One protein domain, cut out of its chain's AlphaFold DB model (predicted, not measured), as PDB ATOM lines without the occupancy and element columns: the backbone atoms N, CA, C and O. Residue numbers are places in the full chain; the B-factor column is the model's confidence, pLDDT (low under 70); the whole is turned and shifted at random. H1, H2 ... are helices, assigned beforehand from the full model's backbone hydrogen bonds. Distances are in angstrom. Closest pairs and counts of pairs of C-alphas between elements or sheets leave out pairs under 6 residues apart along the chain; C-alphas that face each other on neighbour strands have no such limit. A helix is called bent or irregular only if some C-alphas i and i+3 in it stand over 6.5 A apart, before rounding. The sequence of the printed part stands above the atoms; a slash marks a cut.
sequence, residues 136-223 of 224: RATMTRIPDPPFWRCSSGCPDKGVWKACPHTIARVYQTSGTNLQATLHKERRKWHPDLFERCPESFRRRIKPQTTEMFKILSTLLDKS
ATOM      1  N   ARG A 136      16.868   7.490 -29.815       93.88
ATOM      2  CA  ARG A 136      15.470   7.708 -30.258       93.88
ATOM      3  C   ARG A 136      15.304   7.778 -31.780       93.88
ATOM      4  O   ARG A 136      14.336   7.236 -32.302       93.88
ATOM      5  N   ALA A 137      16.255   8.388 -32.487       94.62
ATOM      6  CA  ALA A 137      16.227   8.516 -33.949       94.62
ATOM      7  C   ALA A 137      16.253   7.169 -34.692       94.62
ATOM      8  O   ALA A 137      15.700   7.063 -35.781       94.62
ATOM      9  N   THR A 138      16.848   6.128 -34.102       94.69
ATOM     10  CA  THR A 138      16.958   4.792 -34.712       94.69
ATOM     11  C   THR A 138      16.041   3.764 -34.051       94.69
ATOM     12  O   THR A 138      16.145   2.569 -34.324       94.69
ATOM     13  N   MET A 139      15.178   4.187 -33.127       94.56
ATOM     14  CA  MET A 139      14.293   3.279 -32.407       94.56
ATOM     15  C   MET A 139      13.184   2.788 -33.343       94.56
ATOM     16  O   MET A 139      12.541   3.578 -34.029       94.56
ATOM     17  N   THR A 140      12.956   1.476 -33.367       93.62
ATOM     18  CA  THR A 140      11.915   0.833 -34.191       93.62
ATOM     19  C   THR A 140      10.831   0.155 -33.358       93.62
ATOM     20  O   THR A 140       9.762  -0.167 -33.878       93.62
ATOM     21  N   ARG A 141      11.072  -0.053 -32.058       94.19
ATOM     22  CA  ARG A 141      10.117  -0.614 -31.092       94.19
ATOM     23  C   ARG A 141      10.403  -0.106 -29.682       94.19
ATOM     24  O   ARG A 141      11.553   0.195 -29.370       94.19
ATOM     25  N   ILE A 142       9.371  -0.060 -28.846       94.19
ATOM     26  CA  ILE A 142       9.499   0.119 -27.396       94.19
ATOM     27  C   ILE A 142       9.317  -1.266 -26.760       94.19
ATOM     28  O   ILE A 142       8.429  -1.998 -27.204       94.19
ATOM     29  N   PRO A 143      10.166  -1.685 -25.806       95.06
ATOM     30  CA  PRO A 143      10.049  -2.999 -25.195       95.06
ATOM     31  C   PRO A 143       8.790  -3.053 -24.328       95.06
ATOM     32  O   PRO A 143       8.514  -2.128 -23.560       95.06
ATOM     33  N   ASP A 144       8.041  -4.147 -24.439       93.56
ATOM     34  CA  ASP A 144       6.860  -4.367 -23.609       93.56
ATOM     35  C   ASP A 144       7.265  -4.491 -22.128       93.56
ATOM     36  O   ASP A 144       8.255  -5.167 -21.822       93.56
ATOM     37  N   PRO A 145       6.529  -3.858 -21.198       93.50
ATOM     38  CA  PRO A 145       6.779  -3.998 -19.772       93.50
ATOM     39  C   PRO A 145       6.554  -5.443 -19.309       93.50
ATOM     40  O   PRO A 145       5.731  -6.160 -19.894       93.50
ATOM     41  N   PRO A 146       7.228  -5.871 -18.226       93.25
ATOM     42  CA  PRO A 146       6.991  -7.176 -17.623       93.25
ATOM     43  C   PRO A 146       5.507  -7.370 -17.302       93.25
ATOM     44  O   PRO A 146       4.864  -6.496 -16.721       93.25
ATOM     45  N   PHE A 147       4.957  -8.524 -17.677       89.56
ATOM     46  CA  PHE A 147       3.568  -8.858 -17.386       89.56
ATOM     47  C   PHE A 147       3.466  -9.639 -16.076       89.56
ATOM     48  O   PHE A 147       3.906 -10.784 -15.985       89.56
ATOM     49  N   TRP A 148       2.795  -9.050 -15.088       89.44
ATOM     50  CA  TRP A 148       2.405  -9.737 -13.858       89.44
ATOM     51  C   TRP A 148       0.893  -9.740 -13.703       89.44
ATOM     52  O   TRP A 148       0.227  -8.745 -14.004       89.44
ATOM     53  N   ARG A 149       0.350 -10.848 -13.184       86.56
ATOM     54  CA  ARG A 149      -1.072 -10.935 -12.841       86.56
ATOM     55  C   ARG A 149      -1.391  -9.886 -11.777       86.56
ATOM     56  O   ARG A 149      -0.767  -9.865 -10.717       86.56
ATOM     57  N   CYS A 150      -2.348  -9.017 -12.078       87.69
ATOM     58  CA  CYS A 150      -2.841  -8.028 -11.132       87.69
ATOM     59  C   CYS A 150      -3.795  -8.704 -10.142       87.69
ATOM     60  O   CYS A 150      -4.781  -9.306 -10.562       87.69
ATOM     61  N   SER A 151      -3.521  -8.584  -8.840       84.19
ATOM     62  CA  SER A 151      -4.408  -9.102  -7.787       84.19
ATOM     63  C   SER A 151      -5.747  -8.363  -7.728       84.19
ATOM     64  O   SER A 151      -6.743  -8.941  -7.316       84.19
ATOM     65  N   SER A 152      -5.785  -7.105  -8.180       85.12
ATOM     66  CA  SER A 152      -6.979  -6.253  -8.160       85.12
ATOM     67  C   SER A 152      -7.951  -6.524  -9.316       85.12
ATOM     68  O   SER A 152      -8.922  -5.791  -9.468       85.12
ATOM     69  N   GLY A 153      -7.681  -7.527 -10.165       84.88
ATOM     70  CA  GLY A 153      -8.586  -7.916 -11.250       84.88
ATOM     71  C   GLY A 153      -8.803  -6.836 -12.315       84.88
ATOM     72  O   GLY A 153      -9.888  -6.764 -12.879       84.88
ATOM     73  N   CYS A 154      -7.806  -5.981 -12.582       85.88
ATOM     74  CA  CYS A 154      -7.951  -4.884 -13.542       85.88
ATOM     75  C   CYS A 154      -8.340  -5.409 -14.942       85.88
ATOM     76  O   CYS A 154      -7.552  -6.166 -15.522       85.88
ATOM     77  N   PRO A 155      -9.511  -5.012 -15.483       73.12
ATOM     78  CA  PRO A 155     -10.010  -5.512 -16.765       73.12
ATOM     79  C   PRO A 155      -9.250  -4.920 -17.957       73.12
ATOM     80  O   PRO A 155      -9.050  -5.604 -18.960       73.12
ATOM     81  N   ASP A 156      -8.747  -3.691 -17.823       61.81
ATOM     82  CA  ASP A 156      -8.153  -2.965 -18.938       61.81
ATOM     83  C   ASP A 156      -6.634  -3.134 -19.003       61.81
ATOM     84  O   ASP A 156      -5.869  -2.694 -18.139       61.81
ATOM     85  N   LYS A 157      -6.203  -3.766 -20.092       65.62
ATOM     86  CA  LYS A 157      -4.854  -3.658 -20.639       65.62
ATOM     87  C   LYS A 157      -5.009  -2.753 -21.853       65.62
ATOM     88  O   LYS A 157      -5.516  -3.232 -22.862       65.62
ATOM     89  N   GLY A 158      -4.712  -1.461 -21.715       78.38
ATOM     90  CA  GLY A 158      -4.823  -0.498 -22.810       78.38
ATOM     91  C   GLY A 158      -3.852  -0.818 -23.950       78.38
ATOM     92  O   GLY A 158      -3.691  -1.960 -24.378       78.38
ATOM     93  N   VAL A 159      -3.147   0.181 -24.465       86.38
ATOM     94  CA  VAL A 159      -2.099  -0.059 -25.470       86.38
ATOM     95  C   VAL A 159      -0.933  -0.827 -24.845       86.38
ATOM     96  O   VAL A 159      -0.254  -1.608 -25.518       86.38
ATOM     97  N   TRP A 160      -0.734  -0.669 -23.537       84.50
ATOM     98  CA  TRP A 160       0.145  -1.530 -22.764       84.50
ATOM     99  C   TRP A 160      -0.581  -2.789 -22.302       84.50
ATOM    100  O   TRP A 160      -1.617  -2.743 -21.644       84.50
ATOM    101  N   LYS A 161       0.052  -3.948 -22.513       85.38
ATOM    102  CA  LYS A 161      -0.384  -5.230 -21.928       85.38
ATOM    103  C   LYS A 161      -0.236  -5.286 -20.394       85.38
ATOM    104  O   LYS A 161      -0.384  -6.360 -19.810       85.38
ATOM    105  N   ALA A 162       0.061  -4.163 -19.743       88.06
ATOM    106  CA  ALA A 162       0.316  -4.024 -18.319       88.06
ATOM    107  C   ALA A 162      -0.604  -2.957 -17.718       88.06
ATOM    108  O   ALA A 162      -0.708  -1.850 -18.237       88.06
ATOM    109  N   CYS A 163      -1.246  -3.291 -16.599       90.94
ATOM    110  CA  CYS A 163      -2.080  -2.346 -15.861       90.94
ATOM    111  C   CYS A 163      -1.216  -1.390 -15.008       90.94
ATOM    112  O   CYS A 163      -0.046  -1.695 -14.739       90.94
ATOM    113  N   PRO A 164      -1.780  -0.283 -14.486       91.94
ATOM    114  CA  PRO A 164      -1.049   0.651 -13.627       91.94
ATOM    115  C   PRO A 164      -0.365  -0.007 -12.418       91.94
ATOM    116  O   PRO A 164       0.752   0.365 -12.075       91.94
ATOM    117  N   HIS A 165      -0.976  -1.031 -11.809       92.19
ATOM    118  CA  HIS A 165      -0.381  -1.767 -10.682       92.19
ATOM    119  C   HIS A 165       0.853  -2.582 -11.088       92.19
ATOM    120  O   HIS A 165       1.804  -2.699 -10.318       92.19
ATOM    121  N   THR A 166       0.854  -3.143 -12.300       92.88
ATOM    122  CA  THR A 166       2.014  -3.857 -12.846       92.88
ATOM    123  C   THR A 166       3.173  -2.880 -13.018       92.88
ATOM    124  O   THR A 166       4.274  -3.161 -12.559       92.88
ATOM    125  N   ILE A 167       2.912  -1.701 -13.589       93.88
ATOM    126  CA  ILE A 167       3.921  -0.646 -13.746       93.88
ATOM    127  C   ILE A 167       4.412  -0.134 -12.384       93.88
ATOM    128  O   ILE A 167       5.616  -0.004 -12.183       93.88
ATOM    129  N   ALA A 168       3.518   0.065 -11.411       93.25
ATOM    130  CA  ALA A 168       3.899   0.422 -10.044       93.25
ATOM    131  C   ALA A 168       4.863  -0.606  -9.434       93.25
ATOM    132  O   ALA A 168       5.905  -0.229  -8.903       93.25
ATOM    133  N   ARG A 169       4.569  -1.905  -9.588       93.06
ATOM    134  CA  ARG A 169       5.430  -3.000  -9.116       93.06
ATOM    135  C   ARG A 169       6.814  -2.982  -9.773       93.06
ATOM    136  O   ARG A 169       7.800  -3.258  -9.091       93.06
ATOM    137  N   VAL A 170       6.924  -2.617 -11.057       94.50
ATOM    138  CA  VAL A 170       8.227  -2.493 -11.747       94.50
ATOM    139  C   VAL A 170       9.106  -1.485 -11.007       94.50
ATOM    140  O   VAL A 170      10.253  -1.782 -10.683       94.50
ATOM    141  N   TYR A 171       8.561  -0.310 -10.694       93.38
ATOM    142  CA  TYR A 171       9.331   0.751 -10.047       93.38
ATOM    143  C   TYR A 171       9.528   0.517  -8.547       93.38
ATOM    144  O   TYR A 171      10.613   0.781  -8.041       93.38
ATOM    145  N   GLN A 172       8.549  -0.058  -7.847       92.50
ATOM    146  CA  GLN A 172       8.688  -0.436  -6.436       92.50
ATOM    147  C   GLN A 172       9.781  -1.487  -6.230       92.50
ATOM    148  O   GLN A 172      10.584  -1.369  -5.308       92.50
ATOM    149  N   THR A 173       9.856  -2.493  -7.109       91.38
ATOM    150  CA  THR A 173      10.889  -3.536  -7.001       91.38
ATOM    151  C   THR A 173      12.291  -2.989  -7.242       91.38
ATOM    152  O   THR A 173      13.234  -3.500  -6.653       91.38
ATOM    153  N   SER A 174      12.453  -1.924  -8.035       86.38
ATOM    154  CA  SER A 174      13.774  -1.385  -8.393       86.38
ATOM    155  C   SER A 174      14.629  -0.906  -7.202       86.38
ATOM    156  O   SER A 174      15.854  -0.843  -7.334       86.38
ATOM    157  N   GLY A 175      14.020  -0.667  -6.031       76.75
ATOM    158  CA  GLY A 175      14.712  -0.440  -4.755       76.75
ATOM    159  C   GLY A 175      15.232   0.984  -4.530       76.75
ATOM    160  O   GLY A 175      15.892   1.242  -3.529       76.75
ATOM    161  N   THR A 176      14.953   1.913  -5.443       79.06
ATOM    162  CA  THR A 176      15.270   3.341  -5.301       79.06
ATOM    163  C   THR A 176      14.093   4.115  -4.706       79.06
ATOM    164  O   THR A 176      12.976   3.604  -4.637       79.06
ATOM    165  N   ASN A 177      14.320   5.368  -4.286       90.50
ATOM    166  CA  ASN A 177      13.237   6.276  -3.895       90.50
ATOM    167  C   ASN A 177      12.185   6.312  -5.020       90.50
ATOM    168  O   ASN A 177      12.468   6.782  -6.131       90.50
ATOM    169  N   LEU A 178      11.000   5.759  -4.737       91.12
ATOM    170  CA  LEU A 178       9.956   5.517  -5.729       91.12
ATOM    171  C   LEU A 178       9.533   6.825  -6.395       91.12
ATOM    172  O   LEU A 178       9.524   6.910  -7.619       91.12
ATOM    173  N   GLN A 179       9.262   7.859  -5.603       93.56
ATOM    174  CA  GLN A 179       8.798   9.154  -6.091       93.56
ATOM    175  C   GLN A 179       9.835   9.815  -7.011       93.56
ATOM    176  O   GLN A 179       9.519  10.207  -8.136       93.56
ATOM    177  N   ALA A 180      11.105   9.859  -6.594       93.50
ATOM    178  CA  ALA A 180      12.190  10.413  -7.409       93.50
ATOM    179  C   ALA A 180      12.377   9.637  -8.727       93.50
ATOM    180  O   ALA A 180      12.586  10.227  -9.793       93.50
ATOM    181  N   THR A 181      12.256   8.309  -8.660       93.69
ATOM    182  CA  THR A 181      12.352   7.422  -9.826       93.69
ATOM    183  C   THR A 181      11.194   7.667 -10.787       93.69
ATOM    184  O   THR A 181      11.425   7.897 -11.973       93.69
ATOM    185  N   LEU A 182       9.962   7.726 -10.282       95.12
ATOM    186  CA  LEU A 182       8.776   8.018 -11.079       95.12
ATOM    187  C   LEU A 182       8.852   9.411 -11.726       95.12
ATOM    188  O   LEU A 182       8.510   9.545 -12.897       95.12
ATOM    189  N   HIS A 183       9.373  10.437 -11.041       95.50
ATOM    190  CA  HIS A 183       9.592  11.763 -11.639       95.50
ATOM    191  C   HIS A 183      10.615  11.736 -12.781       95.50
ATOM    192  O   HIS A 183      10.435  12.402 -13.808       95.50
ATOM    193  N   LYS A 184      11.718  10.996 -12.614       95.50
ATOM    194  CA  LYS A 184      12.736  10.821 -13.662       95.50
ATOM    195  C   LYS A 184      12.143  10.099 -14.870       95.50
ATOM    196  O   LYS A 184      12.317  10.554 -15.999       95.50
ATOM    197  N   GLU A 185      11.420   9.016 -14.633       95.94
ATOM    198  CA  GLU A 185      10.838   8.190 -15.686       95.94
ATOM    199  C   GLU A 185       9.689   8.909 -16.393       95.94
ATOM    200  O   GLU A 185       9.688   8.971 -17.619       95.94
ATOM    201  N   ARG A 186       8.788   9.590 -15.674       96.94
ATOM    202  CA  ARG A 186       7.728  10.412 -16.284       96.94
ATOM    203  C   ARG A 186       8.295  11.394 -17.308       96.94
ATOM    204  O   ARG A 186       7.762  11.501 -18.408       96.94
ATOM    205  N   ARG A 187       9.405  12.069 -16.984       96.50
ATOM    206  CA  ARG A 187      10.089  12.970 -17.927       96.50
ATOM    207  C   ARG A 187      10.627  12.224 -19.148       96.50
ATOM    208  O   ARG A 187      10.432  12.696 -20.260       96.50
ATOM    209  N   LYS A 188      11.255  11.056 -18.972       96.00
ATOM    210  CA  LYS A 188      11.773  10.233 -20.085       96.00
ATOM    211  C   LYS A 188      10.680   9.751 -21.041       96.00
ATOM    212  O   LYS A 188      10.950   9.623 -22.234       96.00
ATOM    213  N   TRP A 189       9.488   9.486 -20.510       96.81
ATOM    214  CA  TRP A 189       8.326   8.992 -21.247       96.81
ATOM    215  C   TRP A 189       7.452  10.104 -21.854       96.81
ATOM    216  O   TRP A 189       6.418   9.796 -22.443       96.81
ATOM    217  N   HIS A 190       7.851  11.380 -21.758       97.12
ATOM    218  CA  HIS A 190       7.102  12.485 -22.364       97.12
ATOM    219  C   HIS A 190       6.991  12.309 -23.894       97.12
ATOM    220  O   HIS A 190       8.026  12.107 -24.539       97.12
ATOM    221  N   PRO A 191       5.786  12.397 -24.498       96.38
ATOM    222  CA  PRO A 191       5.589  12.173 -25.935       96.38
ATOM    223  C   PRO A 191       6.504  13.013 -26.837       96.38
ATOM    224  O   PRO A 191       7.049  12.483 -27.804       96.38
ATOM    225  N   ASP A 192       6.743  14.274 -26.479       96.81
ATOM    226  CA  ASP A 192       7.569  15.215 -27.254       96.81
ATOM    227  C   ASP A 192       9.022  14.747 -27.421       96.81
ATOM    228  O   ASP A 192       9.663  15.000 -28.438       96.81
ATOM    229  N   LEU A 193       9.558  13.967 -26.472       96.12
ATOM    230  CA  LEU A 193      10.917  13.430 -26.606       96.12
ATOM    231  C   LEU A 193      11.042  12.440 -27.772       96.12
ATOM    232  O   LEU A 193      12.154  12.169 -28.230       96.12
ATOM    233  N   PHE A 194       9.923  11.909 -28.264       95.75
ATOM    234  CA  PHE A 194       9.865  10.964 -29.374       95.75
ATOM    235  C   PHE A 194       9.579  11.633 -30.726       95.75
ATOM    236  O   PHE A 194       9.441  10.942 -31.735       95.75
ATOM    237  N   GLU A 195       9.567  12.966 -30.806       95.06
ATOM    238  CA  GLU A 195       9.465  13.683 -32.085       95.06
ATOM    239  C   GLU A 195      10.640  13.380 -33.020       95.06
ATOM    240  O   GLU A 195      10.476  13.328 -34.231       95.06
ATOM    241  N   ARG A 196      11.819  13.069 -32.472       92.69
ATOM    242  CA  ARG A 196      12.999  12.688 -33.269       92.69
ATOM    243  C   ARG A 196      12.919  11.276 -33.861       92.69
ATOM    244  O   ARG A 196      13.797  10.898 -34.627       92.69
ATOM    245  N   CYS A 197      11.911  10.480 -33.499       95.38
ATOM    246  CA  CYS A 197      11.699   9.159 -34.087       95.38
ATOM    247  C   CYS A 197      11.225   9.254 -35.552       95.38
ATOM    248  O   CYS A 197      10.574  10.244 -35.911       95.38
ATOM    249  N   PRO A 198      11.463   8.217 -36.382       95.19
ATOM    250  CA  PRO A 198      10.920   8.138 -37.738       95.19
ATOM    251  C   PRO A 198       9.394   8.292 -37.747       95.19
ATOM    252  O   PRO A 198       8.718   7.736 -36.884       95.19
ATOM    253  N   GLU A 199       8.841   9.010 -38.726       95.44
ATOM    254  CA  GLU A 199       7.409   9.364 -38.781       95.44
ATOM    255  C   GLU A 199       6.480   8.139 -38.700       95.44
ATOM    256  O   GLU A 199       5.526   8.121 -37.918       95.44
ATOM    257  N   SER A 200       6.798   7.075 -39.446       93.81
ATOM    258  CA  SER A 200       6.043   5.812 -39.427       93.81
ATOM    259  C   SER A 200       6.001   5.180 -38.035       93.81
ATOM    260  O   SER A 200       4.978   4.641 -37.611       93.81
ATOM    261  N   PHE A 201       7.101   5.284 -37.293       94.88
ATOM    262  CA  PHE A 201       7.203   4.769 -35.939       94.88
ATOM    263  C   PHE A 201       6.525   5.692 -34.924       94.88
ATOM    264  O   PHE A 201       5.802   5.207 -34.054       94.88
ATOM    265  N   ARG A 202       6.680   7.012 -35.075       95.75
ATOM    266  CA  ARG A 202       6.104   8.045 -34.202       95.75
ATOM    267  C   ARG A 202       4.590   7.900 -34.071       95.75
ATOM    268  O   ARG A 202       4.077   7.901 -32.953       95.75
ATOM    269  N   ARG A 203       3.882   7.693 -35.188       94.75
ATOM    270  CA  ARG A 203       2.421   7.472 -35.194       94.75
ATOM    271  C   ARG A 203       2.006   6.274 -34.341       94.75
ATOM    272  O   ARG A 203       1.005   6.347 -33.637       94.75
ATOM    273  N   ARG A 204       2.801   5.199 -34.362       94.31
ATOM    274  CA  ARG A 204       2.545   3.973 -33.594       94.31
ATOM    275  C   ARG A 204       2.848   4.132 -32.105       94.31
ATOM    276  O   ARG A 204       2.094   3.617 -31.286       94.31
ATOM    277  N   ILE A 205       3.929   4.823 -31.744       95.56
ATOM    278  CA  ILE A 205       4.352   4.932 -30.337       95.56
ATOM    279  C   ILE A 205       3.694   6.067 -29.571       95.56
ATOM    280  O   ILE A 205       3.618   5.984 -28.351       95.56
ATOM    281  N   LYS A 206       3.195   7.108 -30.245       95.38
ATOM    282  CA  LYS A 206       2.523   8.233 -29.584       95.38
ATOM    283  C   LYS A 206       1.428   7.789 -28.598       95.38
ATOM    284  O   LYS A 206       1.442   8.293 -27.474       95.38
ATOM    285  N   PRO A 207       0.512   6.853 -28.929       94.88
ATOM    286  CA  PRO A 207      -0.465   6.375 -27.951       94.88
ATOM    287  C   PRO A 207       0.191   5.605 -26.792       94.88
ATOM    288  O   PRO A 207      -0.178   5.827 -25.643       94.88
ATOM    289  N   GLN A 208       1.223   4.794 -27.062       95.25
ATOM    290  CA  GLN A 208       1.976   4.058 -26.037       95.25
ATOM    291  C   GLN A 208       2.666   5.001 -25.041       95.25
ATOM    292  O   GLN A 208       2.487   4.881 -23.831       95.25
ATOM    293  N   THR A 209       3.436   5.975 -25.524       96.56
ATOM    294  CA  THR A 209       4.165   6.915 -24.660       96.56
ATOM    295  C   THR A 209       3.205   7.815 -23.890       96.56
ATOM    296  O   THR A 209       3.422   8.064 -22.709       96.56
ATOM    297  N   THR A 210       2.097   8.230 -24.515       96.50
ATOM    298  CA  THR A 210       1.042   9.012 -23.851       96.50
ATOM    299  C   THR A 210       0.384   8.223 -22.723       96.50
ATOM    300  O   THR A 210       0.197   8.753 -21.629       96.50
ATOM    301  N   GLU A 211       0.041   6.957 -22.955       95.00
ATOM    302  CA  GLU A 211      -0.545   6.107 -21.921       95.00
ATOM    303  C   GLU A 211       0.447   5.844 -20.783       95.00
ATOM    304  O   GLU A 211       0.085   6.009 -19.621       95.00
ATOM    305  N   MET A 212       1.714   5.538 -21.090       96.19
ATOM    306  CA  MET A 212       2.740   5.350 -20.058       96.19
ATOM    307  C   MET A 212       2.940   6.628 -19.236       96.19
ATOM    308  O   MET A 212       2.998   6.573 -18.011       96.19
ATOM    309  N   PHE A 213       2.981   7.796 -19.884       96.81
ATOM    310  CA  PHE A 213       3.079   9.088 -19.207       96.81
ATOM    311  C   PHE A 213       1.894   9.341 -18.267       96.81
ATOM    312  O   PHE A 213       2.093   9.795 -17.137       96.81
ATOM    313  N   LYS A 214       0.668   9.012 -18.698       95.88
ATOM    314  CA  LYS A 214      -0.535   9.096 -17.854       95.88
ATOM    315  C   LYS A 214      -0.439   8.153 -16.658       95.88
ATOM    316  O   LYS A 214      -0.620   8.611 -15.537       95.88
ATOM    317  N   ILE A 215      -0.082   6.885 -16.881       94.81
ATOM    318  CA  ILE A 215       0.103   5.892 -15.810       94.81
ATOM    319  C   ILE A 215       1.118   6.405 -14.785       94.81
ATOM    320  O   ILE A 215       0.820   6.436 -13.595       94.81
ATOM    321  N   LEU A 216       2.291   6.858 -15.234       96.25
ATOM    322  CA  LEU A 216       3.336   7.390 -14.355       96.25
ATOM    323  C   LEU A 216       2.888   8.643 -13.597       96.25
ATOM    324  O   LEU A 216       3.249   8.803 -12.435       96.25
ATOM    325  N   SER A 217       2.090   9.512 -14.225       96.44
ATOM    326  CA  SER A 217       1.517  10.691 -13.563       96.44
ATOM    327  C   SER A 217       0.542  10.277 -12.460       96.44
ATOM    328  O   SER A 217       0.712  10.680 -11.320       96.44
ATOM    329  N   THR A 218      -0.388   9.361 -12.750       94.81
ATOM    330  CA  THR A 218      -1.318   8.828 -11.745       94.81
ATOM    331  C   THR A 218      -0.600   8.124 -10.592       94.81
ATOM    332  O   THR A 218      -1.064   8.181  -9.458       94.81
ATOM    333  N   LEU A 219       0.516   7.438 -10.858       94.56
ATOM    334  CA  LEU A 219       1.317   6.806  -9.808       94.56
ATOM    335  C   LEU A 219       2.061   7.826  -8.941       94.56
ATOM    336  O   LEU A 219       2.193   7.591  -7.745       94.56
ATOM    337  N   LEU A 220       2.523   8.937  -9.520       95.19
ATOM    338  CA  LEU A 220       3.113  10.043  -8.763       95.19
ATOM    339  C   LEU A 220       2.084  10.705  -7.852       95.19
ATOM    340  O   LEU A 220       2.373  10.894  -6.679       95.19
ATOM    341  N   ASP A 221       0.887  10.980  -8.368       94.44
ATOM    342  CA  ASP A 221      -0.179  11.641  -7.606       94.44
ATOM    343  C   ASP A 221      -0.692  10.771  -6.444       94.44
ATOM    344  O   ASP A 221      -1.196  11.282  -5.448       94.44
ATOM    345  N   LYS A 222      -0.572   9.442  -6.572       91.25
ATOM    346  CA  LYS A 222      -0.968   8.461  -5.548       91.25
ATOM    347  C   LYS A 222       0.164   8.045  -4.611       91.25
ATOM    348  O   LYS A 222      -0.109   7.334  -3.644       91.25
ATOM    349  N   SER A 223       1.414   8.392  -4.916       83.00
ATOM    350  CA  SER A 223       2.527   8.096  -4.018       83.00
ATOM    351  C   SER A 223       2.459   9.074  -2.846       83.00
ATOM    352  O   SER A 223       2.476  10.277  -3.104       83.00
TER     353      SER A 223
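Overview. This is residues 136 to 223 of the 224 residues of an uncharacterized protein of Sporormia fimetaria CBS 119925 (UniProt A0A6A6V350). One long helix, H4, makes a spine for this domain; H2 runs back beside its later half with the short H3 beside its earlier half, and H1 lies across the pair H2 and H4 near one end. A long unnamed stretch, residues 136 to 163, runs lengthwise along the domain and then folds back before it enters H1. The printed part has 88 residues with four named helices, in the order H1, H2, H3, H4, and no named strand; the class is all helix. The whole is compact, with a radius of gyration of the C-alphas of 13.4 A, and spans 37 by 28 by 19 A.

Along the chain. Begin with H4, residues 199 to 222: find C-alpha 199 at (7.409, 9.364, -38.781), and from there the helix runs 34.3 A to C-alpha 222 at (-0.968, 8.461, -5.548). It has a kink of 38 degrees near residue 206, and it is irregular, but only just: C-alphas 204 and 207 are 6.8 A apart. H2, residues 178 to 188, is 15.2 A long, and H3, residues 191 to 194, is 5.6 A long. For H1, residues 164 to 173, look for C-alpha 164 at (-1.049, 0.651, -13.627); the helix is 14.3 A long.

Arrangement. H4 is the hub and touches the three other helices. With residues 213 to 220 alone it touches H2, at a shallow tilt of 22 degrees, opposite ways; look at Arg 186 and Phe 213, whose C-alphas are the closest, 5.6 A apart. With residues 202 to 213 alone it touches H3, where the closest C-alphas are those of Pro 191 and Thr 209, 5.6 A apart. With residues 215 to 219 alone it touches H1, about perpendicular at 74 degrees, the closest C-alphas being those of Pro 164 and Ile 215, 5.8 A apart. H1 also touches H2, at a steep tilt of 64 degrees, opposite ways; the closest C-alphas, those of Gln 172 and Leu 178, are 6.1 A apart. H2 and H3 meet only through their link, and H1 and H3 are apart. The helix packing is mostly crossed, but only just: 1 of 3 touching pairs with a tilt is at a shallow tilt. In H1 and H2 every O i to N i+4 pair is within hydrogen-bond range, in H4 17 of 20 are, and H3 is too short for such a pair.

Size, cuts and confidence. The two C-alphas farthest apart, those of Ser 151 and Glu 199, are 38.0 A apart. The printed part has no cut, and the links H1 to H2, H2 to H3 and H3 to H4 are tight. The mean pLDDT of the printed part is 91.7; look to residues 156 to 157 for the two that are under 70.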